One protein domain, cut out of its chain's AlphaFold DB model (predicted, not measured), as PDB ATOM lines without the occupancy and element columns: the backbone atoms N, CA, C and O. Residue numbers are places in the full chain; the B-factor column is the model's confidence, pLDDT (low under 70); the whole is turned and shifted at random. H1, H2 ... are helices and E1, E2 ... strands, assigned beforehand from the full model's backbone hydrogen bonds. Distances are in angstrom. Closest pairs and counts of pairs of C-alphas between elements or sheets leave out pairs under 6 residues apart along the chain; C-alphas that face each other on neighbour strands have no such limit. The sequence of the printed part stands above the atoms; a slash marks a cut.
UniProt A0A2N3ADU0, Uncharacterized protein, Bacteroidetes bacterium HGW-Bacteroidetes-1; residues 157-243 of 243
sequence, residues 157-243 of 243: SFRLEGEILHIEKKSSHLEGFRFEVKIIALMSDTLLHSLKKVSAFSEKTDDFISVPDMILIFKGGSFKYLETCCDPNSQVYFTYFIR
ATOM      1  N   SER A 157       4.273  29.211   1.384       91.00
ATOM      2  CA  SER A 157       4.953  30.143   2.297       91.00
ATOM      3  C   SER A 157       5.833  31.197   1.616       91.00
ATOM      4  O   SER A 157       6.234  32.164   2.257       91.00
ATOM      5  N   PHE A 158       6.190  30.985   0.349       92.12
ATOM      6  CA  PHE A 158       7.025  31.889  -0.437       92.12
ATOM      7  C   PHE A 158       6.265  32.554  -1.579       92.12
ATOM      8  O   PHE A 158       6.875  33.340  -2.297       92.12
ATOM      9  N   ARG A 159       4.975  32.251  -1.768       93.94
ATOM     10  CA  ARG A 159       4.146  32.887  -2.797       93.94
ATOM     11  C   ARG A 159       3.854  34.326  -2.389       93.94
ATOM     12  O   ARG A 159       3.626  34.613  -1.217       93.94
ATOM     13  N   LEU A 160       3.877  35.228  -3.363       94.00
ATOM     14  CA  LEU A 160       3.492  36.615  -3.134       94.00
ATOM     15  C   LEU A 160       1.970  36.702  -2.999       94.00
ATOM     16  O   LEU A 160       1.232  36.171  -3.827       94.00
ATOM     17  N   GLU A 161       1.515  37.379  -1.955       93.81
ATOM     18  CA  GLU A 161       0.121  37.746  -1.732       93.81
ATOM     19  C   GLU A 161      -0.162  39.116  -2.371       93.81
ATOM     20  O   GLU A 161       0.736  39.946  -2.523       93.81
ATOM     21  N   GLY A 162      -1.423  39.367  -2.720       90.56
ATOM     22  CA  GLY A 162      -1.872  40.598  -3.369       90.56
ATOM     23  C   GLY A 162      -2.487  40.336  -4.740       90.56
ATOM     24  O   GLY A 162      -2.879  39.215  -5.081       90.56
ATOM     25  N   GLU A 163      -2.591  41.389  -5.540       89.50
ATOM     26  CA  GLU A 163      -3.177  41.301  -6.869       89.50
ATOM     27  C   GLU A 163      -2.139  40.862  -7.912       89.50
ATOM     28  O   GLU A 163      -1.478  41.669  -8.556       89.50
ATOM     29  N   ILE A 164      -1.975  39.544  -8.048       90.69
ATOM     30  CA  ILE A 164      -1.128  38.923  -9.074       90.69
ATOM     31  C   ILE A 164      -1.855  38.887 -10.424       90.69
ATOM     32  O   ILE A 164      -2.856  38.187 -10.575       90.69
ATOM     33  N   LEU A 165      -1.349  39.607 -11.414       84.25
ATOM     34  CA  LEU A 165      -1.939  39.673 -12.749       84.25
ATOM     35  C   LEU A 165      -1.539  38.483 -13.619       84.25
ATOM     36  O   LEU A 165      -2.357  37.951 -14.361       84.25
ATOM     37  N   HIS A 166      -0.279  38.055 -13.532       87.38
ATOM     38  CA  HIS A 166       0.252  37.017 -14.407       87.38
ATOM     39  C   HIS A 166       1.392  36.239 -13.752       87.38
ATOM     40  O   HIS A 166       2.189  36.807 -12.999       87.38
ATOM     41  N   ILE A 167       1.479  34.944 -14.070       91.75
ATOM     42  CA  ILE A 167       2.589  34.067 -13.693       91.75
ATOM     43  C   ILE A 167       3.011  33.260 -14.922       91.75
ATOM     44  O   ILE A 167       2.219  32.498 -15.471       91.75
ATOM     45  N   GLU A 168       4.278  33.381 -15.310       92.06
ATOM     46  CA  GLU A 168       4.870  32.642 -16.426       92.06
ATOM     47  C   GLU A 168       6.048  31.808 -15.923       92.06
ATOM     48  O   GLU A 168       6.964  32.336 -15.290       92.06
ATOM     49  N   LYS A 169       6.071  30.512 -16.237       93.94
ATOM     50  CA  LYS A 169       7.212  29.633 -15.958       93.94
ATOM     51  C   LYS A 169       7.922  29.269 -17.252       93.94
ATOM     52  O   LYS A 169       7.308  28.737 -18.172       93.94
ATOM     53  N   LYS A 170       9.242  29.437 -17.265       93.56
ATOM     54  CA  LYS A 170      10.112  28.983 -18.354       93.56
ATOM     55  C   LYS A 170      11.379  28.320 -17.817       93.56
ATOM     56  O   LYS A 170      11.734  28.477 -16.647       93.56
ATOM     57  N   SER A 171      12.076  27.585 -18.676       93.62
ATOM     58  CA  SER A 171      13.430  27.104 -18.377       93.62
ATOM     59  C   SER A 171      14.379  28.285 -18.184       93.62
ATOM     60  O   SER A 171      14.302  29.265 -18.927       93.62
ATOM     61  N   SER A 172      15.265  28.199 -17.191       91.69
ATOM     62  CA  SER A 172      16.272  29.241 -16.985       91.69
ATOM     63  C   SER A 172      17.446  29.071 -17.946       91.69
ATOM     64  O   SER A 172      17.829  27.954 -18.297       91.69
ATOM     65  N   HIS A 173      18.032  30.196 -18.352       89.50
ATOM     66  CA  HIS A 173      19.300  30.225 -19.086       89.50
ATOM     67  C   HIS A 173      20.509  30.457 -18.168       89.50
ATOM     68  O   HIS A 173      21.643  30.467 -18.645       89.50
ATOM     69  N   LEU A 174      20.280  30.678 -16.871       87.50
ATOM     70  CA  LEU A 174      21.333  30.958 -15.904       87.50
ATOM     71  C   LEU A 174      21.889  29.667 -15.314       87.50
ATOM     72  O   LEU A 174      21.147  28.782 -14.886       87.50
ATOM     73  N   GLU A 175      23.215  29.579 -15.256       88.44
ATOM     74  CA  GLU A 175      23.898  28.444 -14.645       88.44
ATOM     75  C   GLU A 175      23.480  28.284 -13.175       88.44
ATOM     76  O   GLU A 175      23.437  29.248 -12.410       88.44
ATOM     77  N   GLY A 176      23.167  27.046 -12.783       90.31
ATOM     78  CA  GLY A 176      22.731  26.718 -11.425       90.31
ATOM     79  C   GLY A 176      21.242  26.938 -11.148       90.31
ATOM     80  O   GLY A 176      20.820  26.698 -10.020       90.31
ATOM     81  N   PHE A 177      20.449  27.345 -12.148       93.75
ATOM     82  CA  PHE A 177      18.995  27.459 -12.045       93.75
ATOM     83  C   PHE A 177      18.293  26.626 -13.117       93.75
ATOM     84  O   PHE A 177      18.701  26.578 -14.276       93.75
ATOM     85  N   ARG A 178      17.204  25.967 -12.729       95.25
ATOM     86  CA  ARG A 178      16.368  25.144 -13.608       95.25
ATOM     87  C   ARG A 178      15.242  25.949 -14.235       95.25
ATOM     88  O   ARG A 178      14.964  25.787 -15.424       95.25
ATOM     89  N   PHE A 179      14.602  26.819 -13.455       95.62
ATOM     90  CA  PHE A 179      13.423  27.566 -13.891       95.62
ATOM     91  C   PHE A 179      13.495  29.047 -13.529       95.62
ATOM     92  O   PHE A 179      14.062  29.430 -12.506       95.62
ATOM     93  N   GLU A 180      12.852  29.852 -14.366       94.50
ATOM     94  CA  GLU A 180      12.495  31.241 -14.104       94.50
ATOM     95  C   GLU A 180      10.971  31.330 -14.031       94.50
ATOM     96  O   GLU A 180      10.284  31.006 -15.003       94.50
ATOM     97  N   VAL A 181      10.451  31.766 -12.884       95.25
ATOM     98  CA  VAL A 181       9.028  32.064 -12.704       95.25
ATOM     99  C   VAL A 181       8.867  33.571 -12.603       95.25
ATOM    100  O   VAL A 181       9.298  34.196 -11.636       95.25
ATOM    101  N   LYS A 182       8.279  34.156 -13.635       93.19
ATOM    102  CA  LYS A 182       8.066  35.591 -13.785       93.19
ATOM    103  C   LYS A 182       6.680  35.932 -13.268       93.19
ATOM    104  O   LYS A 182       5.732  35.200 -13.539       93.19
ATOM    105  N   ILE A 183       6.569  37.027 -12.529       92.88
ATOM    106  CA  ILE A 183       5.322  37.427 -11.882       92.88
ATOM    107  C   ILE A 183       5.088  38.899 -12.146       92.88
ATOM    108  O   ILE A 183       5.988  39.717 -11.943       92.88
ATOM    109  N   ILE A 184       3.867  39.218 -12.555       90.31
ATOM    110  CA  ILE A 184       3.386  40.587 -12.710       90.31
ATOM    111  C   ILE A 184       2.291  40.779 -11.672       90.31
ATOM    112  O   ILE A 184       1.371  39.965 -11.589       90.31
ATOM    113  N   ALA A 185       2.412  41.817 -10.856       90.38
ATOM    114  CA  ALA A 185       1.472  42.124  -9.786       90.38
ATOM    115  C   ALA A 185       1.168  43.622  -9.743       90.38
ATOM    116  O   ALA A 185       1.975  44.426 -10.214       90.38
ATOM    117  N   LEU A 186       0.035  43.996  -9.152       87.75
ATOM    118  CA  LEU A 186      -0.254  45.387  -8.823       87.75
ATOM    119  C   LEU A 186       0.336  45.763  -7.469       87.75
ATOM    120  O   LEU A 186       0.221  45.041  -6.469       87.75
ATOM    121  N   MET A 187       0.952  46.937  -7.447       89.50
ATOM    122  CA  MET A 187       1.498  47.538  -6.250       89.50
ATOM    123  C   MET A 187       0.384  47.807  -5.234       89.50
ATOM    124  O   MET A 187      -0.589  48.503  -5.523       89.50
ATOM    125  N   SER A 188       0.533  47.238  -4.039       91.62
ATOM    126  CA  SER A 188      -0.438  47.331  -2.947       91.62
ATOM    127  C   SER A 188       0.230  47.090  -1.593       91.62
ATOM    128  O   SER A 188       1.288  46.455  -1.507       91.62
ATOM    129  N   ASP A 189      -0.422  47.527  -0.517       92.06
ATOM    130  CA  ASP A 189       0.041  47.266   0.851       92.06
ATOM    131  C   ASP A 189       0.124  45.765   1.156       92.06
ATOM    132  O   ASP A 189       1.042  45.314   1.843       92.06
ATOM    133  N   THR A 190      -0.798  44.967   0.605       94.31
ATOM    134  CA  THR A 190      -0.786  43.503   0.731       94.31
ATOM    135  C   THR A 190       0.462  42.901   0.092       94.31
ATOM    136  O   THR A 190       1.129  42.081   0.725       94.31
ATOM    137  N   LEU A 191       0.831  43.350  -1.112       94.19
ATOM    138  CA  LEU A 191       2.045  42.896  -1.790       94.19
ATOM    139  C   LEU A 191       3.307  43.283  -1.010       94.19
ATOM    140  O   LEU A 191       4.178  42.442  -0.776       94.19
ATOM    141  N   LEU A 192       3.385  44.531  -0.542       91.50
ATOM    142  CA  LEU A 192       4.493  45.000   0.292       91.50
ATOM    143  C   LEU A 192       4.621  44.193   1.589       91.50
ATOM    144  O   LEU A 192       5.723  43.808   1.992       91.50
ATOM    145  N   HIS A 193       3.497  43.904   2.242       91.81
ATOM    146  CA  HIS A 193       3.472  43.079   3.441       91.81
ATOM    147  C   HIS A 193       3.899  41.634   3.146       91.81
ATOM    148  O   HIS A 193       4.686  41.059   3.902       91.81
ATOM    149  N   SER A 194       3.461  41.068   2.019       93.06
ATOM    150  CA  SER A 194       3.890  39.744   1.567       93.06
ATOM    151  C   SER A 194       5.394  39.675   1.340       93.06
ATOM    152  O   SER A 194       6.039  38.728   1.782       93.06
ATOM    153  N   LEU A 195       5.979  40.683   0.693       90.75
ATOM    154  CA  LEU A 195       7.425  40.749   0.481       90.75
ATOM    155  C   LEU A 195       8.185  40.800   1.807       90.75
ATOM    156  O   LEU A 195       9.200  40.119   1.963       90.75
ATOM    157  N   LYS A 196       7.664  41.541   2.794       88.31
ATOM    158  CA  LYS A 196       8.220  41.565   4.155       88.31
ATOM    159  C   LYS A 196       8.164  40.184   4.807       88.31
ATOM    160  O   LYS A 196       9.192  39.746   5.324       88.31
ATOM    161  N   LYS A 197       7.031  39.473   4.713       88.50
ATOM    162  CA  LYS A 197       6.901  38.085   5.191       88.50
ATOM    163  C   LYS A 197       7.939  37.173   4.541       88.50
ATOM    164  O   LYS A 197       8.697  36.536   5.262       88.50
ATOM    165  N   VAL A 198       8.024  37.148   3.208       86.62
ATOM    166  CA  VAL A 198       8.980  36.291   2.481       86.62
ATOM    167  C   VAL A 198      10.419  36.626   2.882       86.62
ATOM    168  O   VAL A 198      11.207  35.722   3.152       86.62
ATOM    169  N   SER A 199      10.742  37.916   3.024       82.94
ATOM    170  CA  SER A 199      12.080  38.358   3.428       82.94
ATOM    171  C   SER A 199      12.469  37.964   4.858       82.94
ATOM    172  O   SER A 199      13.656  37.810   5.144       82.94
ATOM    173  N   ALA A 200      11.494  37.755   5.750       78.19
ATOM    174  CA  ALA A 200      11.746  37.348   7.132       78.19
ATOM    175  C   ALA A 200      12.304  35.915   7.244       78.19
ATOM    176  O   ALA A 200      12.911  35.573   8.257       78.19
ATOM    177  N   PHE A 201      12.133  35.089   6.208       66.81
ATOM    178  CA  PHE A 201      12.609  33.702   6.164       66.81
ATOM    179  C   PHE A 201      13.992  33.545   5.503       66.81
ATOM    180  O   PHE A 201      14.400  32.421   5.208       66.81
ATOM    181  N   SER A 202      14.705  34.646   5.240       65.88
ATOM    182  CA  SER A 202      15.857  34.673   4.326       65.88
ATOM    183  C   SER A 202      16.971  35.636   4.738       65.88
ATOM    184  O   SER A 202      16.727  36.623   5.429       65.88
ATOM    185  N   GLU A 203      18.184  35.413   4.219       64.06
ATOM    186  CA  GLU A 203      19.193  36.474   4.132       64.06
ATOM    187  C   GLU A 203      18.735  37.498   3.080       64.06
ATOM    188  O   GLU A 203      18.650  37.199   1.885       64.06
ATOM    189  N   LYS A 204      18.383  38.702   3.545       62.56
ATOM    190  CA  LYS A 204      17.956  39.814   2.695       62.56
ATOM    191  C   LYS A 204      19.167  40.640   2.274       62.56
ATOM    192  O   LYS A 204      19.914  41.125   3.124       62.56
ATOM    193  N   THR A 205      19.297  40.866   0.973       71.00
ATOM    194  CA  THR A 205      20.059  42.002   0.444       71.00
ATOM    195  C   THR A 205      19.079  43.043  -0.092       71.00
ATOM    196  O   THR A 205      17.882  42.769  -0.222       71.00
ATOM    197  N   ASP A 206      19.555  44.249  -0.393       75.31
ATOM    198  CA  ASP A 206      18.697  45.269  -1.002       75.31
ATOM    199  C   ASP A 206      18.193  44.835  -2.395       75.31
ATOM    200  O   ASP A 206      17.099  45.232  -2.798       75.31
ATOM    201  N   ASP A 207      18.929  43.960  -3.088       81.31
ATOM    202  CA  ASP A 207      18.694  43.604  -4.493       81.31
ATOM    203  C   ASP A 207      17.936  42.279  -4.686       81.31
ATOM    204  O   ASP A 207      17.249  42.091  -5.691       81.31
ATOM    205  N   PHE A 208      18.042  41.345  -3.736       87.75
ATOM    206  CA  PHE A 208      17.381  40.039  -3.816       87.75
ATOM    207  C   PHE A 208      16.976  39.478  -2.451       87.75
ATOM    208  O   PHE A 208      17.586  39.757  -1.414       87.75
ATOM    209  N   ILE A 209      15.967  38.607  -2.482       88.38
ATOM    210  CA  ILE A 209      15.507  37.817  -1.340       88.38
ATOM    211  C   ILE A 209      15.889  36.351  -1.591       88.38
ATOM    212  O   ILE A 209      15.422  35.739  -2.555       88.38
ATOM    213  N   SER A 210      16.760  35.787  -0.748       88.50
ATOM    214  CA  SER A 210      17.238  34.403  -0.887       88.50
ATOM    215  C   SER A 210      16.392  33.428  -0.073       88.50
ATOM    216  O   SER A 210      16.589  33.273   1.128       88.50
ATOM    217  N   VAL A 211      15.495  32.708  -0.731       85.69
ATOM    218  CA  VAL A 211      14.655  31.669  -0.118       85.69
ATOM    219  C   VAL A 211      15.262  30.271  -0.348       85.69
ATOM    220  O   VAL A 211      16.118  30.106  -1.217       85.69
ATOM    221  N   PRO A 212      14.900  29.235   0.431       87.06
ATOM    222  CA  PRO A 212      15.423  27.883   0.213       87.06
ATOM    223  C   PRO A 212      15.219  27.415  -1.237       87.06
ATOM    224  O   PRO A 212      14.090  27.396  -1.717       87.06
ATOM    225  N   ASP A 213      16.317  27.056  -1.912       89.19
ATOM    226  CA  ASP A 213      16.379  26.620  -3.320       89.19
ATOM    227  C   ASP A 213      15.909  27.650  -4.368       89.19
ATOM    228  O   ASP A 213      15.690  27.306  -5.531       89.19
ATOM    229  N   MET A 214      15.795  28.931  -3.993       92.25
ATOM    230  CA  MET A 214      15.327  29.985  -4.899       92.25
ATOM    231  C   MET A 214      15.861  31.379  -4.569       92.25
ATOM    232  O   MET A 214      16.272  31.685  -3.454       92.25
ATOM    233  N   ILE A 215      15.819  32.268  -5.554       92.88
ATOM    234  CA  ILE A 215      16.087  33.695  -5.365       92.88
ATOM    235  C   ILE A 215      14.945  34.485  -5.985       92.88
ATOM    236  O   ILE A 215      14.605  34.259  -7.142       92.88
ATOM    237  N   LEU A 216      14.380  35.422  -5.228       93.12
ATOM    238  CA  LEU A 216      13.391  36.377  -5.711       93.12
ATOM    239  C   LEU A 216      14.064  37.721  -6.007       93.12
ATOM    240  O   LEU A 216      14.731  38.292  -5.142       93.12
ATOM    241  N   ILE A 217      13.852  38.232  -7.217       91.94
ATOM    242  CA  ILE A 217      14.385  39.514  -7.692       91.94
ATOM    243  C   ILE A 217      13.236  40.420  -8.134       91.94
ATOM    244  O   ILE A 217      12.309  39.966  -8.807       91.94
ATOM    245  N   PHE A 218      13.320  41.705  -7.787       90.12
ATOM    246  CA  PHE A 218      12.484  42.764  -8.347       90.12
ATOM    247  C   PHE A 218      13.168  43.361  -9.586       90.12
ATOM    248  O   PHE A 218      14.328  43.759  -9.545       90.12
ATOM    249  N   LYS A 219      12.466  43.417 -10.721       83.56
ATOM    250  CA  LYS A 219      13.048  43.874 -11.996       83.56
ATOM    251  C   LYS A 219      13.228  45.395 -12.087       83.56
ATOM    252  O   LYS A 219      14.009  45.839 -12.921       83.56
ATOM    253  N   GLY A 220      12.542  46.181 -11.254       76.12
ATOM    254  CA  GLY A 220      12.647  47.647 -11.248       76.12
ATOM    255  C   GLY A 220      13.771  48.206 -10.368       76.12
ATOM    256  O   GLY A 220      13.817  49.413 -10.152       76.12
ATOM    257  N   GLY A 221      14.661  47.355  -9.843       81.06
ATOM    258  CA  GLY A 221      15.797  47.754  -9.011       81.06
ATOM    259  C   GLY A 221      15.806  47.040  -7.663       81.06
ATOM    260  O   GLY A 221      15.541  45.844  -7.585       81.06
ATOM    261  N   SER A 222      16.113  47.773  -6.593       83.94
ATOM    262  CA  SER A 222      16.164  47.219  -5.238       83.94
ATOM    263  C   SER A 222      14.775  47.140  -4.593       83.94
ATOM    264  O   SER A 222      13.887  47.950  -4.869       83.94
ATOM    265  N   PHE A 223      14.587  46.213  -3.653       84.00
ATOM    266  CA  PHE A 223      13.345  46.117  -2.873       84.00
ATOM    267  C   PHE A 223      13.093  47.360  -2.014       84.00
ATOM    268  O   PHE A 223      11.950  47.653  -1.679       84.00
ATOM    269  N   LYS A 224      14.147  48.109  -1.669       80.88
ATOM    270  CA  LYS A 224      14.023  49.397  -0.977       80.88
ATOM    271  C   LYS A 224      13.418  50.471  -1.882       80.88
ATOM    272  O   LYS A 224      12.651  51.300  -1.405       80.88
ATOM    273  N   TYR A 225      13.740  50.448  -3.176       81.44
ATOM    274  CA  TYR A 225      13.144  51.363  -4.147       81.44
ATOM    275  C   TYR A 225      11.641  51.109  -4.290       81.44
ATOM    276  O   TYR A 225      10.881  52.073  -4.304       81.44
ATOM    277  N   LEU A 226      11.215  49.837  -4.262       81.25
ATOM    278  CA  LEU A 226       9.808  49.428  -4.344       81.25
ATOM    279  C   LEU A 226       8.907  50.160  -3.332       81.25
ATOM    280  O   LEU A 226       7.811  50.575  -3.684       81.25
ATOM    281  N   GLU A 227       9.377  50.377  -2.098       77.94
ATOM    282  CA  GLU A 227       8.610  51.071  -1.045       77.94
ATOM    283  C   GLU A 227       8.399  52.574  -1.314       77.94
ATOM    284  O   GLU A 227       7.603  53.211  -0.630       77.94
ATOM    285  N   THR A 228       9.125  53.155  -2.274       79.75
ATOM    286  CA  THR A 228       9.172  54.612  -2.504       79.75
ATOM    287  C   THR A 228       8.902  55.038  -3.947       79.75
ATOM    288  O   THR A 228       8.661  56.216  -4.183       79.75
ATOM    289  N   CYS A 229       8.980  54.118  -4.910       71.50
ATOM    290  CA  CYS A 229       8.963  54.443  -6.338       71.50
ATOM    291  C   CYS A 229       7.588  54.477  -6.976       71.50
ATOM    292  O   CYS A 229       7.418  55.119  -8.006       71.50
ATOM    293  N   CYS A 230       6.677  53.671  -6.452       77.44
ATOM    294  CA  CYS A 230       5.680  53.050  -7.296       77.44
ATOM    295  C   CYS A 230       4.292  53.407  -6.787       77.44
ATOM    296  O   CYS A 230       3.952  53.113  -5.639       77.44
ATOM    297  N   ASP A 231       3.516  54.062  -7.649       80.50
ATOM    298  CA  ASP A 231       2.160  54.490  -7.334       80.50
ATOM    299  C   ASP A 231       1.272  53.281  -6.998       80.50
ATOM    300  O   ASP A 231       1.505  52.174  -7.511       80.50
ATOM    301  N   PRO A 232       0.239  53.454  -6.158       77.06
ATOM    302  CA  PRO A 232      -0.761  52.415  -5.944       77.06
ATOM    303  C   PRO A 232      -1.328  51.927  -7.283       77.06
ATOM    304  O   PRO A 232      -1.611  52.732  -8.167       77.06
ATOM    305  N   ASN A 233      -1.494  50.611  -7.437       73.56
ATOM    306  CA  ASN A 233      -1.957  49.963  -8.673       73.56
ATOM    307  C   ASN A 233      -1.008  50.075  -9.880       73.56
ATOM    308  O   ASN A 233      -1.386  49.696 -10.989       73.56
ATOM    309  N   SER A 234       0.231  50.536  -9.694       82.06
ATOM    310  CA  SER A 234       1.261  50.374 -10.723       82.06
ATOM    311  C   SER A 234       1.663  48.903 -10.861       82.06
ATOM    312  O   SER A 234       1.699  48.150  -9.884       82.06
ATOM    313  N   GLN A 235       1.966  48.473 -12.084       85.12
ATOM    314  CA  GLN A 235       2.467  47.123 -12.316       85.12
ATOM    315  C   GLN A 235       3.923  46.996 -11.876       85.12
ATOM    316  O   GLN A 235       4.787  47.785 -12.260       85.12
ATOM    317  N   VAL A 236       4.202  45.943 -11.118       89.12
ATOM    318  CA  VAL A 236       5.536  45.592 -10.643       89.12
ATOM    319  C   VAL A 236       5.874  44.156 -11.026       89.12
ATOM    320  O   VAL A 236       5.017  43.272 -11.082       89.12
ATOM    321  N   TYR A 237       7.154  43.937 -11.311       91.12
ATOM    322  CA  TYR A 237       7.646  42.737 -11.977       91.12
ATOM    323  C   TYR A 237       8.651  42.016 -11.090       91.12
ATOM    324  O   TYR A 237       9.685  42.580 -10.714       91.12
ATOM    325  N   PHE A 238       8.386  40.745 -10.811       94.06
ATOM    326  CA  PHE A 238       9.262  39.888 -10.025       94.06
ATOM    327  C   PHE A 238       9.714  38.672 -10.825       94.06
ATOM    328  O   PHE A 238       9.092  38.256 -11.804       94.06
ATOM    329  N   THR A 239      10.827  38.078 -10.412       94.94
ATOM    330  CA  THR A 239      11.286  36.795 -10.947       94.94
ATOM    331  C   THR A 239      11.820  35.927  -9.820       94.94
ATOM    332  O   THR A 239      12.737  36.340  -9.110       94.94
ATOM    333  N   TYR A 240      11.268  34.722  -9.682       95.50
ATOM    334  CA  TYR A 240      11.884  33.640  -8.921       95.50
ATOM    335  C   TYR A 240      12.819  32.849  -9.835       95.50
ATOM    336  O   TYR A 240      12.396  32.338 -10.872       95.50
ATOM    337  N   PHE A 241      14.073  32.709  -9.428       94.88
ATOM    338  CA  PHE A 241      15.027  31.767 -10.002       94.88
ATOM    339  C   PHE A 241      15.071  30.528  -9.117       94.88
ATOM    340  O   PHE A 241      15.392  30.646  -7.936       94.88
ATOM    341  N   ILE A 242      14.740  29.362  -9.666       95.31
ATOM    342  CA  ILE A 242      14.599  28.100  -8.922       95.31
ATOM    343  C   ILE A 242      15.751  27.168  -9.290       95.31
ATOM    344  O   ILE A 242      16.028  26.997 -10.479       95.31
ATOM    345  N   ARG A 243      16.422  26.594  -8.288       91.69
ATOM    346  CA  ARG A 243      17.576  25.696  -8.461       91.69
ATOM    347  C   ARG A 243      17.192  24.266  -8.843       91.69
ATOM    348  O   ARG A 243      16.054  23.823  -8.571       91.69
TER     349      ARG A 243
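AT A GLANCE: This is residues 157 to 243 of the 243 residues of an uncharacterized protein of Bacteroidetes bacterium HGW-Bacteroidetes-1 (UniProt A0A2N3ADU0). A twisted antiparallel sheet of five strands, with long strands E1, E2 and E5 and short strands E4 and E3, has helix H1 packed on it mainly near E3. The shorter helix H2 only grazes the sheet and runs loosely beside H1, the opposite way. The printed part has 87 residues, in chain order E1 E2 H1 E3 E4 H2 E5, and is mixed, helices and strands; the sheet's order is E1, E2, E5, E4, E3. It is compact, with a radius of gyration of the C-alphas of 12.3 A and spans of 35 by 26 by 23 A.

IN THESE COORDINATES: E1, residues 164 to 171, is 20.9 A long and begins at C-alpha 164 (-1.128, 38.923, -9.074). E2, residues 179 to 186, is 23.0 A long. E5, residues 235 to 242, is 22.8 A long and ends at C-alpha 242 (14.599, 28.100, -8.922). E4 is residues 214 to 218 and E3 residues 208 to 211. H1, residues 189 to 200, is 16.6 A long; H2 is residues 223 to 229.

HOW THE PARTS SIT: E1 and E2 form a hairpin, with N 168 and O 182 2.9 A apart. Between E2 and E5, N 183 and O 238 are 2.9 A apart; between E5 and E4, N 241 and O 215 are 2.8 A apart. E3 and E4 form a hairpin, with N 216 and O 209 2.9 A apart. H1 is on the sheet at a height of 9.0 A; its closest C-alphas with E3 are Ser 199 and Ile 209, 5.9 A. H1 and H2 are close but not clearly touching, at a shallow tilt of 19 degrees, opposite ways; their closest C-alphas, Leu 192 and Glu 227, are 7.5 A apart. Every O i to N i+4 pair of H1 is within hydrogen-bond range; H2 has 1 of 3, and 3 of 4 O i to N i+3 pairs.

THE WHOLE: The farthest C-alphas, Glu 175 and Pro 232, are 35.5 A apart. The printed part has no cut, and no link is long. Residues 201 to 204 have pLDDT under 70.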